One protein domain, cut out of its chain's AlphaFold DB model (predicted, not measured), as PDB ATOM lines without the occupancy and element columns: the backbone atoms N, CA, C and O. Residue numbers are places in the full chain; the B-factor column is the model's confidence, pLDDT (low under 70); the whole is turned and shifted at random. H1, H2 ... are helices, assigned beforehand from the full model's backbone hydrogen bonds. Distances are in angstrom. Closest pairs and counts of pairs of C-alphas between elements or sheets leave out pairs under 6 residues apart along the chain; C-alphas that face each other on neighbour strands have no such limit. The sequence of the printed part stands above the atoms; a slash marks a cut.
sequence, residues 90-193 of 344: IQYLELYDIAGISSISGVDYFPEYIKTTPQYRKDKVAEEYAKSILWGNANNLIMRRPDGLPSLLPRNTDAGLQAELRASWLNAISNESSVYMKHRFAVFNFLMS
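What this domain is: This is residues 90 to 193 of the 344 residues of an uncharacterized protein of Achromobacter animicus (UniProt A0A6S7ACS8). H1 runs through the middle of a compact body of helices, with H5 on one side of it, H6 crossing it on another, and H3 with the short H4 on the side away from H5. The short H2 is near H5, and residues 143 to 158 loop away from the middle between H4 and H5. The printed part has 104 residues, with six named helices in the order H1 to H6 and no named strand, an all helix domain. It is compact, with a radius of gyration of the C-alphas of 12.8 A and spans of 34 by 34 by 23 A.

Where its parts are: H1, residues 91 to 105, begins at C-alpha 91 (161.038, 158.800, 104.881) and is 20.6 A long. H2 is residues 112 to 115, H3 residues 122 to 134 with 18.8 A, and H4 residues 139 to 142. H5, residues 159 to 175, measures 24.4 A. H6, residues 177 to 192, measures 22.0 A and ends at C-alpha 192 (148.422, 177.420, 108.971).

How they stand to each other: H1 is the hub, touching four helices. Its residues 99 to 103 touch H3, about perpendicular at 74 degrees; the closest C-alphas, Ser 103 and Ala 126, are 4.8 A apart. H4 touches H1 at C-alphas 92 and 142, 6.9 A, and H3 at C-alphas 128 and 141, 6.4 A, the closest of each pair. H5 touches H1 the same way at a tilt of 35.4 degrees, only just steep, closest at C-alphas 94 and 169, 5.8 A. H6 touches H1 with residues 179 to 183, opposite ways at a steep tilt of 61 degrees, closest at C-alphas 101 and 180, 5.8 A. H2 and H5 are close but not clearly touching, with C-alphas 113 and 161 closest at 7.4 A; H3 and H5 are apart. Every O i to N i+4 pair is within hydrogen-bond range in H1, H5 and H6, and 8 of 9 are in H3; H2 and H4 are too short for such a pair.

The domain as a whole: The farthest C-alphas, Gly 160 and Ser 193, are 37.6 A apart. The printed part has no cut; the link from H4 to H5 is long. The mean pLDDT of the printed part is 92.6, with residue 146 under 70.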
ATOM      1  N   ILE A  90     158.190 159.374 101.774       92.56
ATOM      2  CA  ILE A  90     157.644 159.325 103.133       92.56
ATOM      3  C   ILE A  90     158.726 159.294 104.220       92.56
ATOM      4  O   ILE A  90     158.488 159.809 105.302       92.56
ATOM      5  N   GLN A  91     159.937 158.819 103.916       95.25
ATOM      6  CA  GLN A  91     161.038 158.800 104.881       95.25
ATOM      7  C   GLN A  91     161.406 160.196 105.401       95.25
ATOM      8  O   GLN A  91     161.925 160.328 106.502       95.25
ATOM      9  N   TYR A  92     161.126 161.252 104.623       94.56
ATOM     10  CA  TYR A  92     161.308 162.627 105.085       94.56
ATOM     11  C   TYR A  92     160.415 162.923 106.298       94.56
ATOM     12  O   TYR A  92     160.861 163.520 107.271       94.56
ATOM     13  N   LEU A  93     159.159 162.469 106.239       95.19
ATOM     14  CA  LEU A  93     158.190 162.599 107.322       95.19
ATOM     15  C   LEU A  93     158.615 161.758 108.534       95.19
ATOM     16  O   LEU A  93     158.662 162.280 109.643       95.19
ATOM     17  N   GLU A  94     158.960 160.489 108.295       97.44
ATOM     18  CA  GLU A  94     159.322 159.513 109.334       97.44
ATOM     19  C   GLU A  94     160.571 159.965 110.116       97.44
ATOM     20  O   GLU A  94     160.570 159.976 111.345       97.44
ATOM     21  N   LEU A  95     161.616 160.427 109.419       97.12
ATOM     22  CA  LEU A  95     162.831 160.951 110.053       97.12
ATOM     23  C   LEU A  95     162.577 162.256 110.814       97.12
ATOM     24  O   LEU A  95     163.164 162.456 111.877       97.12
ATOM     25  N   TYR A  96     161.716 163.140 110.298       96.69
ATOM     26  CA  TYR A  96     161.387 164.385 110.993       96.69
ATOM     27  C   TYR A  96     160.620 164.123 112.291       96.69
ATOM     28  O   TYR A  96     160.923 164.732 113.316       96.69
ATOM     29  N   ASP A  97     159.693 163.166 112.263       97.88
ATOM     30  CA  ASP A  97     158.983 162.713 113.457       97.88
ATOM     31  C   ASP A  97     159.909 162.125 114.498       97.88
ATOM     32  O   ASP A  97     159.858 162.536 115.652       97.88
ATOM     33  N   ILE A  98     160.759 161.175 114.098       98.25
ATOM     34  CA  ILE A  98     161.701 160.550 115.025       98.25
ATOM     35  C   ILE A  98     162.626 161.618 115.613       98.25
ATOM     36  O   ILE A  98     162.869 161.593 116.817       98.25
ATOM     37  N   ALA A  99     163.084 162.590 114.813       97.75
ATOM     38  CA  ALA A  99     163.870 163.715 115.311       97.75
ATOM     39  C   ALA A  99     163.093 164.536 116.348       97.75
ATOM     40  O   ALA A  99     163.627 164.809 117.422       97.75
ATOM     41  N   GLY A 100     161.838 164.894 116.069       97.44
ATOM     42  CA  GLY A 100     161.012 165.666 116.996       97.44
ATOM     43  C   GLY A 100     160.695 164.915 118.283       97.44
ATOM     44  O   GLY A 100     160.888 165.458 119.372       97.44
ATOM     45  N   ILE A 101     160.288 163.650 118.173       98.44
ATOM     46  CA  ILE A 101     160.006 162.779 119.315       98.44
ATOM     47  C   ILE A 101     161.262 162.593 120.161       98.44
ATOM     48  O   ILE A 101     161.221 162.836 121.366       98.44
ATOM     49  N   SER A 102     162.386 162.230 119.543       98.25
ATOM     50  CA  SER A 102     163.632 161.949 120.265       98.25
ATOM     51  C   SER A 102     164.220 163.195 120.928       98.25
ATOM     52  O   SER A 102     164.771 163.114 122.024       98.25
ATOM     53  N   SER A 103     164.065 164.365 120.299       97.56
ATOM     54  CA  SER A 103     164.548 165.639 120.851       97.56
ATOM     55  C   SER A 103     163.709 166.129 122.031       97.56
ATOM     56  O   SER A 103     164.250 166.742 122.943       97.56
ATOM     57  N   ILE A 104     162.394 165.881 122.020       97.44
ATOM     58  CA  ILE A 104     161.490 166.324 123.094       97.44
ATOM     59  C   ILE A 104     161.472 165.327 124.261       97.44
ATOM     60  O   ILE A 104     161.481 165.754 125.411       97.44
ATOM     61  N   SER A 105     161.422 164.021 123.978       97.62
ATOM     62  CA  SER A 105     161.390 162.962 125.005       97.62
ATOM     63  C   SER A 105     162.767 162.678 125.611       97.62
ATOM     64  O   SER A 105     162.866 162.170 126.723       97.62
ATOM     65  N   GLY A 106     163.843 162.973 124.877       96.69
ATOM     66  CA  GLY A 106     165.200 162.592 125.254       96.69
ATOM     67  C   GLY A 106     165.525 161.115 125.006       96.69
ATOM     68  O   GLY A 106     166.645 160.701 125.301       96.69
ATOM     69  N   VAL A 107     164.620 160.313 124.435       97.56
ATOM     70  CA  VAL A 107     164.855 158.900 124.079       97.56
ATOM     71  C   VAL A 107     165.288 158.797 122.615       97.56
ATOM     72  O   VAL A 107     164.735 159.469 121.758       97.56
ATOM     73  N   ASP A 108     166.299 157.982 122.301       97.56
ATOM     74  CA  ASP A 108     166.811 157.849 120.928       97.56
ATOM     75  C   ASP A 108     166.097 156.732 120.146       97.56
ATOM     76  O   ASP A 108     166.495 155.560 120.191       97.56
ATOM     77  N   TYR A 109     165.067 157.121 119.390       98.25
ATOM     78  CA  TYR A 109     164.271 156.215 118.559       98.25
ATOM     79  C   TYR A 109     164.833 155.995 117.144       98.25
ATOM     80  O   TYR A 109     164.169 155.358 116.325       98.25
ATOM     81  N   PHE A 110     166.024 156.503 116.806       98.06
ATOM     82  CA  PHE A 110     166.560 156.297 115.461       98.06
ATOM     83  C   PHE A 110     166.901 154.817 115.195       98.06
ATOM     84  O   PHE A 110     167.345 154.113 116.110       98.06
ATOM     85  N   PRO A 111     166.689 154.328 113.957       97.25
ATOM     86  CA  PRO A 111     167.118 152.992 113.546       97.25
ATOM     87  C   PRO A 111     168.649 152.879 113.536       97.25
ATOM     88  O   PRO A 111     169.362 153.888 113.469       97.25
ATOM     89  N   GLU A 112     169.162 151.651 113.583       95.06
ATOM     90  CA  GLU A 112     170.588 151.398 113.809       95.06
ATOM     91  C   GLU A 112     171.440 151.926 112.653       95.06
ATOM     92  O   GLU A 112     172.462 152.569 112.876       95.06
ATOM     93  N   TYR A 113     170.961 151.794 111.413       94.75
ATOM     94  CA  TYR A 113     171.684 152.300 110.241       94.75
ATOM     95  C   TYR A 113     171.910 153.827 110.273       94.75
ATOM     96  O   TYR A 113     172.889 154.330 109.712       94.75
ATOM     97  N   ILE A 114     171.021 154.585 110.933       95.62
ATOM     98  CA  ILE A 114     171.217 156.023 111.168       95.62
ATOM     99  C   ILE A 114     172.243 156.221 112.281       95.62
ATOM    100  O   ILE A 114     173.156 157.023 112.118       95.62
ATOM    101  N   LYS A 115     172.138 155.465 113.377       95.12
ATOM    102  CA  LYS A 115     173.045 155.568 114.529       95.12
ATOM    103  C   LYS A 115     174.500 155.270 114.172       95.12
ATOM    104  O   LYS A 115     175.399 155.942 114.669       95.12
ATOM    105  N   THR A 116     174.732 154.334 113.254       93.38
ATOM    106  CA  THR A 116     176.073 153.972 112.766       93.38
ATOM    107  C   THR A 116     176.643 154.952 111.737       93.38
ATOM    108  O   THR A 116     177.793 154.820 111.317       93.38
ATOM    109  N   THR A 117     175.852 155.924 111.277       90.88
ATOM    110  CA  THR A 117     176.303 156.910 110.294       90.88
ATOM    111  C   THR A 117     177.294 157.887 110.953       90.88
ATOM    112  O   THR A 117     176.961 158.467 111.985       90.88
ATOM    113  N   PRO A 118     178.476 158.173 110.363       88.94
ATOM    114  CA  PRO A 118     179.505 159.021 110.991       88.94
ATOM    115  C   PRO A 118     179.042 160.434 111.375       88.94
ATOM    116  O   PRO A 118     179.628 161.095 112.230       88.94
ATOM    117  N   GLN A 119     178.008 160.930 110.698       86.88
ATOM    118  CA  GLN A 119     177.428 162.252 110.905       86.88
ATOM    119  C   GLN A 119     176.432 162.300 112.068       86.88
ATOM    120  O   GLN A 119     176.111 163.396 112.536       86.88
ATOM    121  N   TYR A 120     175.916 161.149 112.503       92.94
ATOM    122  CA  TYR A 120     174.864 161.086 113.500       92.94
ATOM    123  C   TYR A 120     175.411 161.423 114.885       92.94
ATOM    124  O   TYR A 120     176.342 160.803 115.397       92.94
ATOM    125  N   ARG A 121     174.814 162.441 115.499       92.88
ATOM    126  CA  ARG A 121     175.067 162.856 116.876       92.88
ATOM    127  C   ARG A 121     173.737 163.312 117.453       92.88
ATOM    128  O   ARG A 121     173.191 164.305 116.975       92.88
ATOM    129  N   LYS A 122     173.228 162.603 118.461       94.00
ATOM    130  CA  LYS A 122     171.917 162.873 119.075       94.00
ATOM    131  C   LYS A 122     171.757 164.339 119.488       94.00
ATOM    132  O   LYS A 122     170.783 164.982 119.110       94.00
ATOM    133  N   ASP A 123     172.759 164.887 120.166       94.69
ATOM    134  CA  ASP A 123     172.753 166.269 120.660       94.69
ATOM    135  C   ASP A 123     172.652 167.277 119.505       94.69
ATOM    136  O   ASP A 123     171.903 168.250 119.565       94.69
ATOM    137  N   LYS A 124     173.347 166.990 118.398       93.69
ATOM    138  CA  LYS A 124     173.320 167.816 117.186       93.69
ATOM    139  C   LYS A 124     171.989 167.710 116.443       93.69
ATOM    140  O   LYS A 124     171.526 168.698 115.882       93.69
ATOM    141  N   VAL A 125     171.364 166.531 116.435       95.19
ATOM    142  CA  VAL A 125     170.008 166.355 115.893       95.19
ATOM    143  C   VAL A 125     169.009 167.183 116.697       95.19
ATOM    144  O   VAL A 125     168.182 167.856 116.088       95.19
ATOM    145  N   ALA A 126     169.113 167.202 118.028       95.94
ATOM    146  CA  ALA A 126     168.252 168.024 118.877       95.94
ATOM    147  C   ALA A 126     168.452 169.532 118.640       95.94
ATOM    148  O   ALA A 126     167.473 170.272 118.514       95.94
ATOM    149  N   GLU A 127     169.703 169.981 118.498       93.50
ATOM    150  CA  GLU A 127     170.029 171.371 118.155       93.50
ATOM    151  C   GLU A 127     169.431 171.779 116.796       93.50
ATOM    152  O   GLU A 127     168.753 172.803 116.675       93.50
ATOM    153  N   GLU A 128     169.640 170.965 115.759       91.44
ATOM    154  CA  GLU A 128     169.114 171.245 114.421       91.44
ATOM    155  C   GLU A 128     167.594 171.080 114.341       91.44
ATOM    156  O   GLU A 128     166.942 171.783 113.564       91.44
ATOM    157  N   TYR A 129     166.997 170.211 115.159       94.06
ATOM    158  CA  TYR A 129     165.548 170.110 115.300       94.06
ATOM    159  C   TYR A 129     164.949 171.400 115.868       94.06
ATOM    160  O   TYR A 129     163.961 171.897 115.323       94.06
ATOM    161  N   ALA A 130     165.568 171.986 116.900       92.25
ATOM    162  CA  ALA A 130     165.121 173.252 117.478       92.25
ATOM    163  C   ALA A 130     165.116 174.396 116.445       92.25
ATOM    164  O   ALA A 130     164.222 175.238 116.464       92.25
ATOM    165  N   LYS A 131     166.056 174.393 115.490       88.50
ATOM    166  CA  LYS A 131     166.054 175.324 114.345       88.50
ATOM    167  C   LYS A 131     164.985 174.949 113.311       88.50
ATOM    168  O   LYS A 131     164.229 175.799 112.855       88.50
ATOM    169  N   SER A 132     164.897 173.665 112.973       87.62
ATOM    170  CA  SER A 132     163.987 173.111 111.960       87.62
ATOM    171  C   SER A 132     162.512 173.356 112.288       87.62
ATOM    172  O   SER A 132     161.729 173.721 111.412       87.62
ATOM    173  N   ILE A 133     162.114 173.201 113.555       88.38
ATOM    174  CA  ILE A 133     160.728 173.429 113.984       88.38
ATOM    175  C   ILE A 133     160.317 174.904 113.870       88.38
ATOM    176  O   ILE A 133     159.169 175.186 113.539       88.38
ATOM    177  N   LEU A 134     161.261 175.837 114.040       83.50
ATOM    178  CA  LEU A 134     161.037 177.269 113.811       83.50
ATOM    179  C   LEU A 134     160.889 177.616 112.327       83.50
ATOM    180  O   LEU A 134     160.431 178.707 112.010       83.50
ATOM    181  N   TRP A 135     161.290 176.726 111.418       77.81
ATOM    182  CA  TRP A 135     161.129 176.892 109.969       77.81
ATOM    183  C   TRP A 135     160.016 176.003 109.399       77.81
ATOM    184  O   TRP A 135     159.791 175.993 108.188       77.81
ATOM    185  N   GLY A 136     159.361 175.207 110.252       83.94
ATOM    186  CA  GLY A 136     158.319 174.260 109.866       83.94
ATOM    187  C   GLY A 136     158.774 173.189 108.865       83.94
ATOM    188  O   GLY A 136     157.959 172.664 108.111       83.94
ATOM    189  N   ASN A 137     160.068 172.875 108.775       86.94
ATOM    190  CA  ASN A 137     160.569 171.860 107.846       86.94
ATOM    191  C   ASN A 137     161.842 171.187 108.368       86.94
ATOM    192  O   ASN A 137     162.544 171.737 109.206       86.94
ATOM    193  N   ALA A 138     162.166 170.012 107.830       88.62
ATOM    194  CA  ALA A 138     163.303 169.192 108.249       88.62
ATOM    195  C   ALA A 138     164.532 169.324 107.335       88.62
ATOM    196  O   ALA A 138     165.374 168.421 107.291       88.62
ATOM    197  N   ASN A 139     164.647 170.402 106.549       86.19
ATOM    198  CA  ASN A 139     165.696 170.490 105.531       86.19
ATOM    199  C   ASN A 139     167.104 170.482 106.142       86.19
ATOM    200  O   ASN A 139     167.971 169.801 105.606       86.19
ATOM    201  N   ASN A 140     167.324 171.127 107.290       82.62
ATOM    202  CA  ASN A 140     168.637 171.111 107.955       82.62
ATOM    203  C   ASN A 140     169.048 169.727 108.471       82.62
ATOM    204  O   ASN A 140     170.236 169.442 108.622       82.62
ATOM    205  N   LEU A 141     168.067 168.867 108.737       89.25
ATOM    206  CA  LEU A 141     168.287 167.514 109.231       89.25
ATOM    207  C   LEU A 141     168.540 166.542 108.070       89.25
ATOM    208  O   LEU A 141     169.504 165.774 108.092       89.25
ATOM    209  N   ILE A 142     167.687 166.589 107.042       90.31
ATOM    210  CA  ILE A 142     167.543 165.531 106.026       90.31
ATOM    211  C   ILE A 142     168.175 165.913 104.679       90.31
ATOM    212  O   ILE A 142     168.603 165.048 103.910       90.31
ATOM    213  N   MET A 143     168.235 167.206 104.359       84.75
ATOM    214  CA  MET A 143     168.882 167.685 103.138       84.75
ATOM    215  C   MET A 143     170.358 167.997 103.401       84.75
ATOM    216  O   MET A 143     170.845 167.965 104.533       84.75
ATOM    217  N   ARG A 144     171.106 168.257 102.324       75.62
ATOM    218  CA  ARG A 144     172.499 168.696 102.433       75.62
ATOM    219  C   ARG A 144     172.545 170.028 103.178       75.62
ATOM    220  O   ARG A 144     171.760 170.925 102.871       75.62
ATOM    221  N   ARG A 145     173.461 170.146 104.137       75.31
ATOM    222  CA  ARG A 145     173.553 171.336 104.981       75.31
ATOM    223  C   ARG A 145     174.194 172.510 104.213       75.31
ATOM    224  O   ARG A 145     174.960 172.264 103.274       75.31
ATOM    225  N   PRO A 146     173.875 173.774 104.562       66.00
ATOM    226  CA  PRO A 146     174.354 174.962 103.836       66.00
ATOM    227  C   PRO A 146     175.882 175.104 103.786       66.00
ATOM    228  O   PRO A 146     176.426 175.656 102.837       66.00
ATOM    229  N   ASP A 147     176.571 174.548 104.782       71.38
ATOM    230  CA  ASP A 147     178.032 174.439 104.892       71.38
ATOM    231  C   ASP A 147     178.643 173.397 103.926       71.38
ATOM    232  O   ASP A 147     179.842 173.127 103.955       71.38
ATOM    233  N   GLY A 148     177.824 172.782 103.066       74.00
ATOM    234  CA  GLY A 148     178.232 171.730 102.144       74.00
ATOM    235  C   GLY A 148     178.396 170.363 102.807       74.00
ATOM    236  O   GLY A 148     178.672 169.394 102.084       74.00
ATOM    237  N   LEU A 149     178.186 170.264 104.125       77.25
ATOM    238  CA  LEU A 149     178.317 169.025 104.874       77.25
ATOM    239  C   LEU A 149     177.160 168.054 104.572       77.25
ATOM    240  O   LEU A 149     176.053 168.465 104.199       77.25
ATOM    241  N   PRO A 150     177.402 166.741 104.734       82.94
ATOM    242  CA  PRO A 150     176.358 165.730 104.612       82.94
ATOM    243  C   PRO A 150     175.195 165.966 105.588       82.94
ATOM    244  O   PRO A 150     175.344 166.600 106.642       82.94
ATOM    245  N   SER A 151     174.033 165.433 105.200       88.50
ATOM    246  CA  SER A 151     172.833 165.365 106.036       88.50
ATOM    247  C   SER A 151     173.126 164.607 107.334       88.50
ATOM    248  O   SER A 151     173.912 163.659 107.340       88.50
ATOM    249  N   LEU A 152     172.490 165.035 108.429       90.12
ATOM    250  CA  LEU A 152     172.547 164.322 109.709       90.12
ATOM    251  C   LEU A 152     171.725 163.032 109.674       90.12
ATOM    252  O   LEU A 152     172.078 162.065 110.338       90.12
ATOM    253  N   LEU A 153     170.640 163.038 108.897       93.81
ATOM    254  CA  LEU A 153     169.681 161.949 108.758       93.81
ATOM    255  C   LEU A 153     169.587 161.543 107.276       93.81
ATOM    256  O   LEU A 153     168.648 161.948 106.579       93.81
ATOM    257  N   PRO A 154     170.582 160.802 106.752       90.75
ATOM    258  CA  PRO A 154     170.644 160.482 105.334       90.75
ATOM    259  C   PRO A 154     169.460 159.619 104.895       90.75
ATOM    260  O   PRO A 154     169.027 158.690 105.577       90.75
ATOM    261  N   ARG A 155     168.965 159.914 103.692       92.00
ATOM    262  CA  ARG A 155     167.905 159.139 103.047       92.00
ATOM    263  C   ARG A 155     168.448 157.877 102.392       92.00
ATOM    264  O   ARG A 155     169.564 157.876 101.878       92.00
ATOM    265  N   ASN A 156     167.615 156.845 102.324       91.62
ATOM    266  CA  ASN A 156     167.938 155.571 101.694       91.62
ATOM    267  C   ASN A 156     166.858 155.139 100.678       91.62
ATOM    268  O   ASN A 156     165.713 155.597 100.715       91.62
ATOM    269  N   THR A 157     167.236 154.273  99.741       92.75
ATOM    270  CA  THR A 157     166.346 153.625  98.766       92.75
ATOM    271  C   THR A 157     166.237 152.111  98.959       92.75
ATOM    272  O   THR A 157     165.476 151.474  98.236       92.75
ATOM    273  N   ASP A 158     166.988 151.533  99.896       94.81
ATOM    274  CA  ASP A 158     166.928 150.117 100.247       94.81
ATOM    275  C   ASP A 158     165.616 149.771 100.962       94.81
ATOM    276  O   ASP A 158     165.216 150.441 101.911       94.81
ATOM    277  N   ALA A 159     164.933 148.717 100.518       93.88
ATOM    278  CA  ALA A 159     163.620 148.362 101.048       93.88
ATOM    279  C   ALA A 159     163.664 147.849 102.500       93.88
ATOM    280  O   ALA A 159     162.709 148.092 103.241       93.88
ATOM    281  N   GLY A 160     164.743 147.168 102.900       96.06
ATOM    282  CA  GLY A 160     164.924 146.651 104.257       96.06
ATOM    283  C   GLY A 160     165.128 147.781 105.259       96.06
ATOM    284  O   GLY A 160     164.403 147.863 106.249       96.06
ATOM    285  N   LEU A 161     166.009 148.729 104.935       95.94
ATOM    286  CA  LEU A 161     166.258 149.906 105.777       95.94
ATOM    287  C   LEU A 161     165.025 150.818 105.884       95.94
ATOM    288  O   LEU A 161     164.790 151.442 106.914       95.94
ATOM    289  N   GLN A 162     164.185 150.867 104.844       96.19
ATOM    290  CA  GLN A 162     162.904 151.581 104.901       96.19
ATOM    291  C   GLN A 162     161.870 150.876 105.790       96.19
ATOM    292  O   GLN A 162     161.062 151.544 106.435       96.19
ATOM    293  N   ALA A 163     161.877 149.541 105.839       96.38
ATOM    294  CA  ALA A 163     161.034 148.793 106.767       96.38
ATOM    295  C   ALA A 163     161.486 149.001 108.222       96.38
ATOM    296  O   ALA A 163     160.641 149.236 109.085       96.38
ATOM    297  N   GLU A 164     162.799 148.999 108.472       97.25
ATOM    298  CA  GLU A 164     163.388 149.313 109.780       97.25
ATOM    299  C   GLU A 164     163.021 150.735 110.231       97.25
ATOM    300  O   GLU A 164     162.498 150.916 111.329       97.25
ATOM    301  N   LEU A 165     163.192 151.738 109.358       98.00
ATOM    302  CA  LEU A 165     162.796 153.121 109.640       98.00
ATOM    303  C   LEU A 165     161.316 153.224 110.019       98.00
ATOM    304  O   LEU A 165     160.974 153.878 111.005       98.00
ATOM    305  N   ARG A 166     160.434 152.565 109.259       97.88
ATOM    306  CA  ARG A 166     158.996 152.572 109.548       97.88
ATOM    307  C   ARG A 166     158.673 151.903 110.880       97.88
ATOM    308  O   ARG A 166     157.816 152.406 111.601       97.88
ATOM    309  N   ALA A 167     159.333 150.796 111.207       98.25
ATOM    310  CA  ALA A 167     159.152 150.127 112.490       98.25
ATOM    311  C   ALA A 167     159.573 151.044 113.649       98.25
ATOM    312  O   ALA A 167     158.795 151.234 114.584       98.25
ATOM    313  N   SER A 168     160.740 151.687 113.547       98.44
ATOM    314  CA  SER A 168     161.211 152.668 114.532       98.44
ATOM    315  C   SER A 168     160.272 153.866 114.662       98.44
ATOM    316  O   SER A 168     159.979 154.298 115.774       98.44
ATOM    317  N   TRP A 169     159.741 154.371 113.547       98.38
ATOM    318  CA  TRP A 169     158.786 155.479 113.530       98.38
ATOM    319  C   TRP A 169     157.477 155.130 114.246       98.38
ATOM    320  O   TRP A 169     157.034 155.867 115.126       98.38
ATOM    321  N   LEU A 170     156.881 153.978 113.921       98.38
ATOM    322  CA  LEU A 170     155.660 153.510 114.578       98.38
ATOM    323  C   LEU A 170     155.891 153.221 116.066       98.38
ATOM    324  O   LEU A 170     155.043 153.558 116.889       98.38
ATOM    325  N   ASN A 171     157.049 152.657 116.420       98.56
ATOM    326  CA  ASN A 171     157.439 152.428 117.807       98.56
ATOM    327  C   ASN A 171     157.572 153.751 118.585       98.56
ATOM    328  O   ASN A 171     157.052 153.868 119.692       98.56
ATOM    329  N   ALA A 172     158.199 154.770 117.991       98.56
ATOM    330  CA  ALA A 172     158.309 156.100 118.589       98.56
ATOM    331  C   ALA A 172     156.929 156.732 118.824       98.56
ATOM    332  O   ALA A 172     156.658 157.225 119.914       98.56
ATOM    333  N   ILE A 173     156.025 156.667 117.836       98.38
ATOM    334  CA  ILE A 173     154.654 157.190 117.969       98.38
ATOM    335  C   ILE A 173     153.879 156.443 119.057       98.38
ATOM    336  O   ILE A 173     153.157 157.067 119.833       98.38
ATOM    337  N   SER A 174     154.006 155.116 119.111       98.38
ATOM    338  CA  SER A 174     153.288 154.295 120.085       98.38
ATOM    339  C   SER A 174     153.740 154.583 121.518       98.38
ATOM    340  O   SER A 174     152.896 154.669 122.407       98.38
ATOM    341  N   ASN A 175     155.046 154.749 121.742       98.56
ATOM    342  CA  ASN A 175     155.592 155.009 123.076       98.56
ATOM    343  C   ASN A 175     155.455 156.482 123.497       98.56
ATOM    344  O   ASN A 175     155.278 156.757 124.678       98.56
ATOM    345  N   GLU A 176     155.474 157.424 122.547       98.38
ATOM    346  CA  GLU A 176     155.513 158.873 122.807       98.38
ATOM    347  C   GLU A 176     154.379 159.634 122.093       98.38
ATOM    348  O   GLU A 176     154.578 160.690 121.484       98.38
ATOM    349  N   SER A 177     153.156 159.100 122.143       97.75
ATOM    350  CA  SER A 177     152.011 159.625 121.378       97.75
ATOM    351  C   SER A 177     151.705 161.110 121.635       97.75
ATOM    352  O   SER A 177     151.412 161.860 120.700       97.75
ATOM    353  N   SER A 178     151.817 161.573 122.882       98.12
ATOM    354  CA  SER A 178     151.596 162.980 123.245       98.12
ATOM    355  C   SER A 178     152.686 163.900 122.684       98.12
ATOM    356  O   SER A 178     152.388 164.996 122.199       98.12
ATOM    357  N   VAL A 179     153.940 163.444 122.686       98.19
ATOM    358  CA  VAL A 179     155.086 164.161 122.119       98.19
ATOM    359  C   VAL A 179     154.968 164.243 120.601       98.19
ATOM    360  O   VAL A 179     155.169 165.319 120.031       98.19
ATOM    361  N   TYR A 180     154.582 163.143 119.954       98.06
ATOM    362  CA  TYR A 180     154.280 163.118 118.526       98.06
ATOM    363  C   TYR A 180     153.205 164.151 118.172       98.06
ATOM    364  O   TYR A 180     153.418 164.989 117.294       98.06
ATOM    365  N   MET A 181     152.089 164.177 118.911       97.31
ATOM    366  CA  MET A 181     151.039 165.170 118.681       97.31
ATOM    367  C   MET A 181     151.539 166.600 118.902       97.31
ATOM    368  O   MET A 181     151.231 167.472 118.095       97.31
ATOM    369  N   LYS A 182     152.354 166.859 119.933       96.31
ATOM    370  CA  LYS A 182     152.952 168.185 120.169       96.31
ATOM    371  C   LYS A 182     153.824 168.634 118.994       96.31
ATOM    372  O   LYS A 182     153.691 169.769 118.536       96.31
ATOM    373  N   HIS A 183     154.682 167.746 118.492       95.50
ATOM    374  CA  HIS A 183     155.487 167.999 117.298       95.50
ATOM    375  C   HIS A 183     154.590 168.313 116.090       95.50
ATOM    376  O   HIS A 183     154.764 169.334 115.424       95.50
ATOM    377  N   ARG A 184     153.573 167.482 115.845       95.44
ATOM    378  CA  ARG A 184     152.683 167.621 114.692       95.44
ATOM    379  C   ARG A 184     151.797 168.855 114.727       95.44
ATOM    380  O   ARG A 184     151.673 169.531 113.707       95.44
ATOM    381  N   PHE A 185     151.285 169.233 115.894       94.25
ATOM    382  CA  PHE A 185     150.582 170.501 116.063       94.25
ATOM    383  C   PHE A 185     151.491 171.708 115.839       94.25
ATOM    384  O   PHE A 185     151.028 172.685 115.261       94.25
ATOM    385  N   ALA A 186     152.768 171.657 116.228       92.19
ATOM    386  CA  ALA A 186     153.699 172.749 115.952       92.19
ATOM    387  C   ALA A 186     153.944 172.922 114.440       92.19
ATOM    388  O   ALA A 186     153.819 174.033 113.922       92.19
ATOM    389  N   VAL A 187     154.191 171.823 113.716       92.25
ATOM    390  CA  VAL A 187     154.350 171.835 112.247       92.25
ATOM    391  C   VAL A 187     153.069 172.315 111.555       92.25
ATOM    392  O   VAL A 187     153.118 173.185 110.680       92.25
ATOM    393  N   PHE A 188     151.910 171.793 111.964       93.62
ATOM    394  CA  PHE A 188     150.614 172.200 111.426       93.62
ATOM    395  C   PHE A 188     150.317 173.675 111.709       93.62
ATOM    396  O   PHE A 188     149.931 174.407 110.805       93.62
ATOM    397  N   ASN A 189     150.546 174.150 112.933       91.12
ATOM    398  CA  ASN A 189     150.312 175.547 113.279       91.12
ATOM    399  C   ASN A 189     151.200 176.491 112.459       91.12
ATOM    400  O   ASN A 189     150.720 177.535 112.018       91.12
ATOM    401  N   PHE A 190     152.454 176.110 112.194       88.81
ATOM    402  CA  PHE A 190     153.321 176.864 111.289       88.81
ATOM    403  C   PHE A 190     152.772 176.869 109.856       88.81
ATOM    404  O   PHE A 190     152.742 177.921 109.229       88.81
ATOM    405  N   LEU A 191     152.278 175.727 109.353       89.31
ATOM    406  CA  LEU A 191     151.669 175.624 108.015       89.31
ATOM    407  C   LEU A 191     150.434 176.525 107.877       89.31
ATOM    408  O   LEU A 191     150.165 177.063 106.805       89.31
ATOM    409  N   MET A 192     149.663 176.652 108.956       91.31
ATOM    410  CA  MET A 192     148.422 177.420 108.971       91.31
ATOM    411  C   MET A 192     148.625 178.914 109.235       91.31
ATOM    412  O   MET A 192     147.761 179.713 108.870       91.31
ATOM    413  N   SER A 193     149.741 179.299 109.848       86.44
ATOM    414  CA  SER A 193     150.050 180.684 110.216       86.44
ATOM    415  C   SER A 193     150.937 181.369 109.171       86.44
ATOM    416  O   SER A 193     151.352 180.761 108.187       86.44
TER     417      SER A 193